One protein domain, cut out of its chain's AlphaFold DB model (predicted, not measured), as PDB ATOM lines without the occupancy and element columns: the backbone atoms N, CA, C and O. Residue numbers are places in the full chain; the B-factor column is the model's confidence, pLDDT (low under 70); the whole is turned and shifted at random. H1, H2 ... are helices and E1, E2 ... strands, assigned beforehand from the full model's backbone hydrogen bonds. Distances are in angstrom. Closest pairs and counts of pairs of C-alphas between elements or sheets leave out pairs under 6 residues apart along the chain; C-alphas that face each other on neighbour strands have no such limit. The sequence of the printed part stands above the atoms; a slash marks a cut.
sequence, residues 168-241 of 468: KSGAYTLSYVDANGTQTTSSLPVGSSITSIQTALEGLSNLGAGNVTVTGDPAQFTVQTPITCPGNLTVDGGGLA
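What this domain is: This is residues 168 to 241 of the 468 residues of an uncharacterized protein of Mycobacterium parascrofulaceum ATCC BAA-614 (UniProt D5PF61). A three-strand sheet, E2, E1 and E5, runs along one side of this domain, and along the other side lie a short helix, H1, and the hairpin of E3 and E4. H1 packs mainly on E3 and only grazes the larger sheet. The 74 printed residues hold E1, E2, H1, E3, E4 and E5 in that order; both sheets, E2 - E1 - E5 and E3 - E4, are antiparallel. The class is mixed, helices and strands, with 36 residues in named elements, under half. The whole is compact, radius of gyration of the C-alphas 11.7 A, but elongated, spanning 34 by 22 by 16 A.

How they stand to each other: Start at E1, residues 171 to 178, the inner strand; its hairpin partner E2, residues 181 to 184, has N 183 within hydrogen-bond range of O 176 of E1, 3.0 A apart. On E1 and E5, residues 232 to 236, find N 175 and O 234 at 2.9 A. Residues 171 to 172 of E1 also pair, antiparallel, with residues 188 to 189. In H1, residues 194 to 202, every O i to N i+4 pair is within hydrogen-bond range. Its closest C-alphas to E3, residues 213 to 216, are Gln 198 and Val 214, 5.6 A apart. E3 and E4, residues 220 to 225, form a hairpin, with N 222 and O 215 at 2.8 A. E1 and E4 are apart.

Where its parts are: Find C-alpha 171 at (242.050, 211.356, 206.717); E1 runs 23.5 A from there. E2 spans 10.2 A, H1 12.1 A, E3 10.4 A and E4 16.8 A. E5 spans 13.4 A, ending at C-alpha 236, (237.890, 218.916, 209.732).

The domain as a whole: The farthest C-alphas, of Thr 228 and Ala 241, are 35.4 A apart. The printed part has no cut, no link is long, and no printed residue is under 70 in pLDDT.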
ATOM      1  N   LYS A 168     251.038 213.927 206.409       80.44
ATOM      2  CA  LYS A 168     251.436 212.890 205.444       80.44
ATOM      3  C   LYS A 168     250.595 211.613 205.570       80.44
ATOM      4  O   LYS A 168     250.790 210.684 204.793       80.44
ATOM      5  N   SER A 169     249.688 211.536 206.551       83.19
ATOM      6  CA  SER A 169     248.849 210.353 206.785       83.19
ATOM      7  C   SER A 169     247.559 210.689 207.539       83.19
ATOM      8  O   SER A 169     247.434 211.755 208.138       83.19
ATOM      9  N   GLY A 170     246.611 209.755 207.540       89.06
ATOM     10  CA  GLY A 170     245.289 209.945 208.132       89.06
ATOM     11  C   GLY A 170     244.256 210.370 207.093       89.06
ATOM     12  O   GLY A 170     244.456 210.179 205.889       89.06
ATOM     13  N   ALA A 171     243.142 210.913 207.568       93.62
ATOM     14  CA  ALA A 171     242.050 211.356 206.717       93.62
ATOM     15  C   ALA A 171     241.381 212.621 207.267       93.62
ATOM     16  O   ALA A 171     241.435 212.891 208.464       93.62
ATOM     17  N   TYR A 172     240.747 213.380 206.383       94.69
ATOM     18  CA  TYR A 172     240.031 214.615 206.695       94.69
ATOM     19  C   TYR A 172     238.629 214.577 206.089       94.69
ATOM     20  O   TYR A 172     238.321 213.726 205.252       94.69
ATOM     21  N   THR A 173     237.763 215.493 206.501       97.00
ATOM     22  CA  THR A 173     236.492 215.737 205.814       97.00
ATOM     23  C   THR A 173     236.400 217.197 205.413       97.00
ATOM     24  O   THR A 173     236.946 218.082 206.069       97.00
ATOM     25  N   LEU A 174     235.724 217.448 204.297       97.81
ATOM     26  CA  LEU A 174     235.358 218.795 203.887       97.81
ATOM     27  C   LEU A 174     233.889 218.990 204.212       97.81
ATOM     28  O   LEU A 174     233.086 218.084 203.988       97.81
ATOM     29  N   SER A 175     233.535 220.157 204.737       97.50
ATOM     30  CA  SER A 175     232.138 220.509 204.948       97.50
ATOM     31  C   SER A 175     231.785 221.777 204.194       97.50
ATOM     32  O   SER A 175     232.569 222.720 204.150       97.50
ATOM     33  N   TYR A 176     230.597 221.793 203.605       97.25
ATOM     34  CA  TYR A 176     230.022 222.973 202.985       97.25
ATOM     35  C   TYR A 176     228.833 223.436 203.819       97.25
ATOM     36  O   TYR A 176     227.913 222.651 204.075       97.25
ATOM     37  N   VAL A 177     228.895 224.683 204.279       95.44
ATOM     38  CA  VAL A 177     227.901 225.304 205.159       95.44
ATOM     39  C   VAL A 177     227.118 226.329 204.355       95.44
ATOM     40  O   VAL A 177     227.699 227.306 203.888       95.44
ATOM     41  N   ASP A 178     225.817 226.121 204.206       93.75
ATOM     42  CA  ASP A 178     224.897 227.062 203.566       93.75
ATOM     43  C   ASP A 178     223.763 227.456 204.532       93.75
ATOM     44  O   ASP A 178     223.757 227.085 205.709       93.75
ATOM     45  N   ALA A 179     222.778 228.212 204.039       89.38
ATOM     46  CA  ALA A 179     221.606 228.601 204.826       89.38
ATOM     47  C   ALA A 179     220.731 227.407 205.273       89.38
ATOM     48  O   ALA A 179     219.935 227.546 206.201       89.38
ATOM     49  N   ASN A 180     220.869 226.241 204.630       89.44
ATOM     50  CA  ASN A 180     220.109 225.028 204.930       89.44
ATOM     51  C   ASN A 180     220.845 224.102 205.915       89.44
ATOM     52  O   ASN A 180     220.247 223.151 206.426       89.44
ATOM     53  N   GLY A 181     222.120 224.376 206.201       93.12
ATOM     54  CA  GLY A 181     222.925 223.695 207.206       93.12
ATOM     55  C   GLY A 181     224.294 223.256 206.691       93.12
ATOM     56  O   GLY A 181     224.809 223.733 205.683       93.12
ATOM     57  N   THR A 182     224.902 222.321 207.416       97.06
ATOM     58  CA  THR A 182     226.229 221.782 207.098       97.06
ATOM     59  C   THR A 182     226.100 220.404 206.464       97.06
ATOM     60  O   THR A 182     225.474 219.514 207.042       97.06
ATOM     61  N   GLN A 183     226.741 220.196 205.314       97.31
ATOM     62  CA  GLN A 183     226.950 218.867 204.740       97.31
ATOM     63  C   GLN A 183     228.431 218.555 204.669       97.31
ATOM     64  O   GLN A 183     229.234 219.411 204.315       97.31
ATOM     65  N   THR A 184     228.776 217.315 204.993       97.94
ATOM     66  CA  THR A 184     230.160 216.872 205.141       97.94
ATOM     67  C   THR A 184     230.420 215.710 204.199       97.94
ATOM     68  O   THR A 184     229.599 214.798 204.078       97.94
ATOM     69  N   THR A 185     231.566 215.731 203.525       98.06
ATOM     70  CA  THR A 185     231.983 214.637 202.652       98.06
ATOM     71  C   THR A 185     232.218 213.365 203.460       98.06
ATOM     72  O   THR A 185     232.479 213.396 204.665       98.06
ATOM     73  N   SER A 186     232.238 212.216 202.786       95.88
ATOM     74  CA  SER A 186     232.899 211.040 203.356       95.88
ATOM     75  C   SER A 186     234.367 211.347 203.675       95.88
ATOM     76  O   SER A 186     234.960 212.267 203.105       95.88
ATOM     77  N   SER A 187     234.965 210.552 204.563       95.56
ATOM     78  CA  SER A 187     236.378 210.684 204.922       95.56
ATOM     79  C   SER A 187     237.280 210.567 203.687       95.56
ATOM     80  O   SER A 187     237.185 209.599 202.931       95.56
ATOM     81  N   LEU A 188     238.132 211.571 203.485       96.75
ATOM     82  CA  LEU A 188     239.101 211.680 202.402       96.75
ATOM     83  C   LEU A 188     240.497 211.354 202.950       96.75
ATOM     84  O   LEU A 188     241.015 212.099 203.784       96.75
ATOM     85  N   PRO A 189     241.132 210.254 202.512       95.50
ATOM     86  CA  PRO A 189     242.516 209.966 202.869       95.50
ATOM     87  C   PRO A 189     243.469 211.061 202.379       95.50
ATOM     88  O   PRO A 189     243.272 211.629 201.300       95.50
ATOM     89  N   VAL A 190     244.548 211.310 203.125       91.00
ATOM     90  CA  VAL A 190     245.660 212.149 202.645       91.00
ATOM     91  C   VAL A 190     246.166 211.627 201.297       91.00
ATOM     92  O   VAL A 190     246.361 210.425 201.121       91.00
ATOM     93  N   GLY A 191     246.389 212.535 200.342       90.12
ATOM     94  CA  GLY A 191     246.829 212.180 198.990       90.12
ATOM     95  C   GLY A 191     245.699 211.768 198.042       90.12
ATOM     96  O   GLY A 191     245.985 211.334 196.925       90.12
ATOM     97  N   SER A 192     244.430 211.900 198.454       95.81
ATOM     98  CA  SER A 192     243.277 211.729 197.562       95.81
ATOM     99  C   SER A 192     243.442 212.569 196.297       95.81
ATOM    100  O   SER A 192     243.784 213.747 196.366       95.81
ATOM    101  N   SER A 193     243.197 211.968 195.131       96.81
ATOM    102  CA  SER A 193     243.322 212.689 193.861       96.81
ATOM    103  C   SER A 193     242.346 213.869 193.798       96.81
ATOM    104  O   SER A 193     241.249 213.792 194.354       96.81
ATOM    105  N   ILE A 194     242.704 214.926 193.064       97.62
ATOM    106  CA  ILE A 194     241.833 216.095 192.854       97.62
ATOM    107  C   ILE A 194     240.451 215.685 192.329       97.62
ATOM    108  O   ILE A 194     239.435 216.182 192.805       97.62
ATOM    109  N   THR A 195     240.391 214.702 191.428       96.88
ATOM    110  CA  THR A 195     239.127 214.162 190.909       96.88
ATOM    111  C   THR A 195     238.286 213.491 191.996       96.88
ATOM    112  O   THR A 195     237.069 213.661 192.027       96.88
ATOM    113  N   SER A 196     238.914 212.750 192.912       97.19
ATOM    114  CA  SER A 196     238.221 212.133 194.050       97.19
ATOM    115  C   SER A 196     237.686 213.187 195.020       97.19
ATOM    116  O   SER A 196     236.560 213.057 195.492       97.19
ATOM    117  N   ILE A 197     238.465 214.243 195.277       98.00
ATOM    118  CA  ILE A 197     238.059 215.373 196.124       98.00
ATOM    119  C   ILE A 197     236.871 216.108 195.489       98.00
ATOM    120  O   ILE A 197     235.870 216.338 196.165       98.00
ATOM    121  N   GLN A 198     236.940 216.407 194.189       98.25
ATOM    122  CA  GLN A 198     235.839 217.039 193.459       98.25
ATOM    123  C   GLN A 198     234.572 216.183 193.506       98.25
ATOM    124  O   GLN A 198     233.517 216.686 193.872       98.25
ATOM    125  N   THR A 199     234.683 214.881 193.227       97.81
ATOM    126  CA  THR A 199     233.537 213.954 193.274       97.81
ATOM    127  C   THR A 199     232.896 213.920 194.665       97.81
ATOM    128  O   THR A 199     231.676 213.850 194.787       97.81
ATOM    129  N   ALA A 200     233.702 213.979 195.730       97.81
ATOM    130  CA  ALA A 200     233.193 213.991 197.096       97.81
ATOM    131  C   ALA A 200     232.415 215.277 197.419       97.81
ATOM    132  O   ALA A 200     231.363 215.199 198.049       97.81
ATOM    133  N   LEU A 201     232.905 216.437 196.969       97.75
ATOM    134  CA  LEU A 201     232.219 217.725 197.128       97.75
ATOM    135  C   LEU A 201     230.940 217.804 196.282       97.75
ATOM    136  O   LEU A 201     229.902 218.226 196.780       97.75
ATOM    137  N   GLU A 202     230.981 217.334 195.035       97.19
ATOM    138  CA  GLU A 202     229.811 217.233 194.148       97.19
ATOM    139  C   GLU A 202     228.734 216.273 194.681       97.19
ATOM    140  O   GLU A 202     227.557 216.396 194.341       97.19
ATOM    141  N   GLY A 203     229.124 215.323 195.536       96.44
ATOM    142  CA  GLY A 203     228.209 214.430 196.242       96.44
ATOM    143  C   GLY A 203     227.413 215.099 197.367       96.44
ATOM    144  O   GLY A 203     226.442 214.506 197.844       96.44
ATOM    145  N   LEU A 204     227.786 216.308 197.801       96.88
ATOM    146  CA  LEU A 204     227.026 217.071 198.793       96.88
ATOM    147  C   LEU A 204     225.789 217.672 198.132       96.88
ATOM    148  O   LEU A 204     225.891 218.331 197.102       96.88
ATOM    149  N   SER A 205     224.607 217.491 198.722       94.25
ATOM    150  CA  SER A 205     223.357 217.918 198.075       94.25
ATOM    151  C   SER A 205     223.162 219.440 198.021       94.25
ATOM    152  O   SER A 205     222.375 219.910 197.206       94.25
ATOM    153  N   ASN A 206     223.886 220.205 198.845       91.38
ATOM    154  CA  ASN A 206     223.902 221.673 198.821       91.38
ATOM    155  C   ASN A 206     224.844 222.259 197.757       91.38
ATOM    156  O   ASN A 206     224.659 223.403 197.350       91.38
ATOM    157  N   LEU A 207     225.817 221.484 197.270       94.25
ATOM    158  CA  LEU A 207     226.634 221.850 196.112       94.25
ATOM    159  C   LEU A 207     226.052 221.244 194.837       94.25
ATOM    160  O   LEU A 207     225.737 221.961 193.894       94.25
ATOM    161  N   GLY A 208     225.847 219.930 194.824       92.50
ATOM    162  CA  GLY A 208     225.374 219.178 193.670       92.50
ATOM    163  C   GLY A 208     226.452 218.942 192.607       92.50
ATOM    164  O   GLY A 208     227.513 219.571 192.582       92.50
ATOM    165  N   ALA A 209     226.164 218.006 191.704       95.00
ATOM    166  CA  ALA A 209     227.080 217.616 190.639       95.00
ATOM    167  C   ALA A 209     227.306 218.745 189.621       95.00
ATOM    168  O   ALA A 209     226.357 219.403 189.196       95.00
ATOM    169  N   GLY A 210     228.561 218.936 189.200       94.38
ATOM    170  CA  GLY A 210     228.957 219.950 188.218       94.38
ATOM    171  C   GLY A 210     229.085 221.382 188.755       94.38
ATOM    172  O   GLY A 210     229.472 222.269 187.999       94.38
ATOM    173  N   ASN A 211     228.813 221.614 190.043       95.69
ATOM    174  CA  ASN A 211     228.900 222.936 190.679       95.69
ATOM    175  C   ASN A 211     230.204 223.140 191.465       95.69
ATOM    176  O   ASN A 211     230.309 224.049 192.286       95.69
ATOM    177  N   VAL A 212     231.205 222.287 191.252       97.25
ATOM    178  CA  VAL A 212     232.492 222.377 191.941       97.25
ATOM    179  C   VAL A 212     233.603 222.179 190.929       97.25
ATOM    180  O   VAL A 212     233.616 221.202 190.189       97.25
ATOM    181  N   THR A 213     234.568 223.092 190.914       97.69
ATOM    182  CA  THR A 213     235.832 222.893 190.200       97.69
ATOM    183  C   THR A 213     236.953 222.831 191.221       97.69
ATOM    184  O   THR A 213     237.109 223.758 192.015       97.69
ATOM    185  N   VAL A 214     237.718 221.737 191.220       98.19
ATOM    186  CA  VAL A 214     238.890 221.585 192.090       98.19
ATOM    187  C   VAL A 214     240.159 221.562 191.244       98.19
ATOM    188  O   VAL A 214     240.271 220.791 190.294       98.19
ATOM    189  N   THR A 215     241.133 222.399 191.594       97.88
ATOM    190  CA  THR A 215     242.427 222.505 190.900       97.88
ATOM    191  C   THR A 215     243.583 222.528 191.893       97.88
ATOM    192  O   THR A 215     243.405 222.981 193.017       97.88
ATOM    193  N   GLY A 216     244.779 222.110 191.477       95.12
ATOM    194  CA  GLY A 216     245.977 222.085 192.327       95.12
ATOM    195  C   GLY A 216     246.464 220.663 192.583       95.12
ATOM    196  O   GLY A 216     246.368 219.810 191.697       95.12
ATOM    197  N   ASP A 217     246.982 220.410 193.780       91.69
ATOM    198  CA  ASP A 217     247.469 219.100 194.210       91.69
ATOM    199  C   ASP A 217     246.812 218.647 195.535       91.69
ATOM    200  O   ASP A 217     246.160 219.438 196.216       91.69
ATOM    201  N   PRO A 218     246.920 217.363 195.920       90.75
ATOM    202  CA  PRO A 218     246.254 216.853 197.122       90.75
ATOM    203  C   PRO A 218     246.677 217.491 198.456       90.75
ATOM    204  O   PRO A 218     245.964 217.324 199.445       90.75
ATOM    205  N   ALA A 219     247.835 218.153 198.522       86.00
ATOM    206  CA  ALA A 219     248.302 218.860 199.715       86.00
ATOM    207  C   ALA A 219     247.853 220.330 199.717       86.00
ATOM    208  O   ALA A 219     247.643 220.912 200.783       86.00
ATOM    209  N   GLN A 220     247.664 220.926 198.541       91.62
ATOM    210  CA  GLN A 220     247.135 222.272 198.383       91.62
ATOM    211  C   GLN A 220     246.266 222.376 197.127       91.62
ATOM    212  O   GLN A 220     246.756 222.327 195.996       91.62
ATOM    213  N   PHE A 221     244.969 222.600 197.327       95.88
ATOM    214  CA  PHE A 221     244.012 222.708 196.230       95.88
ATOM    215  C   PHE A 221     243.050 223.875 196.409       95.88
ATOM    216  O   PHE A 221     242.695 224.261 197.523       95.88
ATOM    217  N   THR A 222     242.609 224.421 195.283       97.56
ATOM    218  CA  THR A 222     241.592 225.462 195.202       97.56
ATOM    219  C   THR A 222     240.260 224.840 194.814       97.56
ATOM    220  O   THR A 222     240.196 224.035 193.888       97.56
ATOM    221  N   VAL A 223     239.205 225.227 195.522       98.25
ATOM    222  CA  VAL A 223     237.815 224.854 195.283       98.25
ATOM    223  C   VAL A 223     237.065 226.100 194.837       98.25
ATOM    224  O   VAL A 223     236.994 227.082 195.578       98.25
ATOM    225  N   GLN A 224     236.494 226.053 193.638       97.81
ATOM    226  CA  GLN A 224     235.624 227.100 193.111       97.81
ATOM    227  C   GLN A 224     234.176 226.616 193.082       97.81
ATOM    228  O   GLN A 224     233.910 225.499 192.629       97.81
ATOM    229  N   THR A 225     233.249 227.457 193.546       97.12
ATOM    230  CA  THR A 225     231.802 227.183 193.532       97.12
ATOM    231  C   THR A 225     231.046 228.345 192.879       97.12
ATOM    232  O   THR A 225     231.429 229.505 193.065       97.12
ATOM    233  N   PRO A 226     229.981 228.083 192.103       95.62
ATOM    234  CA  PRO A 226     229.201 229.128 191.456       95.62
ATOM    235  C   PRO A 226     228.333 229.875 192.474       95.62
ATOM    236  O   PRO A 226     227.938 229.320 193.498       95.62
ATOM    237  N   ILE A 227     227.946 231.107 192.135       95.19
ATOM    238  CA  ILE A 227     227.043 231.943 192.949       95.19
ATOM    239  C   ILE A 227     225.661 231.307 193.188       95.19
ATOM    240  O   ILE A 227     224.953 231.694 194.109       95.19
ATOM    241  N   THR A 228     225.270 230.318 192.376       95.06
ATOM    242  CA  THR A 228     224.025 229.550 192.545       95.06
ATOM    243  C   THR A 228     224.062 228.599 193.741       95.06
ATOM    244  O   THR A 228     223.018 228.089 194.137       95.06
ATOM    245  N   CYS A 229     225.244 228.363 194.311       94.69
ATOM    246  CA  CYS A 229     225.469 227.551 195.500       94.69
ATOM    247  C   CYS A 229     226.157 228.435 196.554       94.69
ATOM    248  O   CYS A 229     227.383 228.390 196.660       94.69
ATOM    249  N   PRO A 230     225.419 229.306 197.267       95.88
ATOM    250  CA  PRO A 230     225.996 230.154 198.304       95.88
ATOM    251  C   PRO A 230     226.393 229.319 199.526       95.88
ATOM    252  O   PRO A 230     225.719 228.350 199.875       95.88
ATOM    253  N   GLY A 231     227.468 229.711 200.204       95.38
ATOM    254  CA  GLY A 231     227.965 229.004 201.378       95.38
ATOM    255  C   GLY A 231     229.466 229.137 201.599       95.38
ATOM    256  O   GLY A 231     230.186 229.825 200.873       95.38
ATOM    257  N   ASN A 232     229.949 228.467 202.640       95.94
ATOM    258  CA  ASN A 232     231.344 228.488 203.053       95.94
ATOM    259  C   ASN A 232     231.931 227.077 203.114       95.94
ATOM    260  O   ASN A 232     231.272 226.143 203.572       95.94
ATOM    261  N   LEU A 233     233.194 226.941 202.707       96.94
ATOM    262  CA  LEU A 233     233.936 225.689 202.816       96.94
ATOM    263  C   LEU A 233     234.716 225.651 204.133       96.94
ATOM    264  O   LEU A 233     235.446 226.580 204.470       96.94
ATOM    265  N   THR A 234     234.613 224.539 204.849       95.69
ATOM    266  CA  THR A 234     235.406 224.251 206.044       95.69
ATOM    267  C   THR A 234     236.062 222.878 205.930       95.69
ATOM    268  O   THR A 234     235.693 222.051 205.090       95.69
ATOM    269  N   VAL A 235     237.074 222.632 206.759       94.31
ATOM    270  CA  VAL A 235     237.787 221.354 206.825       94.31
ATOM    271  C   VAL A 235     237.842 220.883 208.266       94.31
ATOM    272  O   VAL A 235     238.119 221.675 209.164       94.31
ATOM    273  N   ASP A 236     237.599 219.594 208.475       92.00
ATOM    274  CA  ASP A 236     237.890 218.916 209.732       92.00
ATOM    275  C   ASP A 236     239.105 218.005 209.528       92.00
ATOM    276  O   ASP A 236     239.065 217.004 208.803       92.00
ATOM    277  N   GLY A 237     240.214 218.407 210.148       87.00
ATOM    278  CA  GLY A 237     241.482 217.688 210.142       87.00
ATOM    279  C   GLY A 237     241.673 216.747 211.333       87.00
ATOM    280  O   GLY A 237     242.774 216.228 211.489       87.00
ATOM    281  N   GLY A 238     240.663 216.510 212.178       83.94
ATOM    282  CA  GLY A 238     240.807 215.732 213.416       83.94
ATOM    283  C   GLY A 238     241.258 214.277 213.217       83.94
ATOM    284  O   GLY A 238     241.802 213.665 214.134       83.94
ATOM    285  N   GLY A 239     241.070 213.722 212.013       84.12
ATOM    286  CA  GLY A 239     241.558 212.395 211.619       84.12
ATOM    287  C   GLY A 239     242.963 212.379 211.002       84.12
ATOM    288  O   GLY A 239     243.449 211.312 210.607       84.12
ATOM    289  N   LEU A 240     243.618 213.534 210.875       84.69
ATOM    290  CA  LEU A 240     244.970 213.645 210.343       84.69
ATOM    291  C   LEU A 240     246.001 213.362 211.431       84.69
ATOM    292  O   LEU A 240     245.835 213.741 212.590       84.69
ATOM    293  N   ALA A 241     247.114 212.731 211.048       78.38
ATOM    294  CA  ALA A 241     248.232 212.622 211.973       78.38
ATOM    295  C   ALA A 241     248.745 214.039 212.295       78.38
ATOM    296  O   ALA A 241     248.974 214.814 211.356       78.38
TER     297      ALA A 241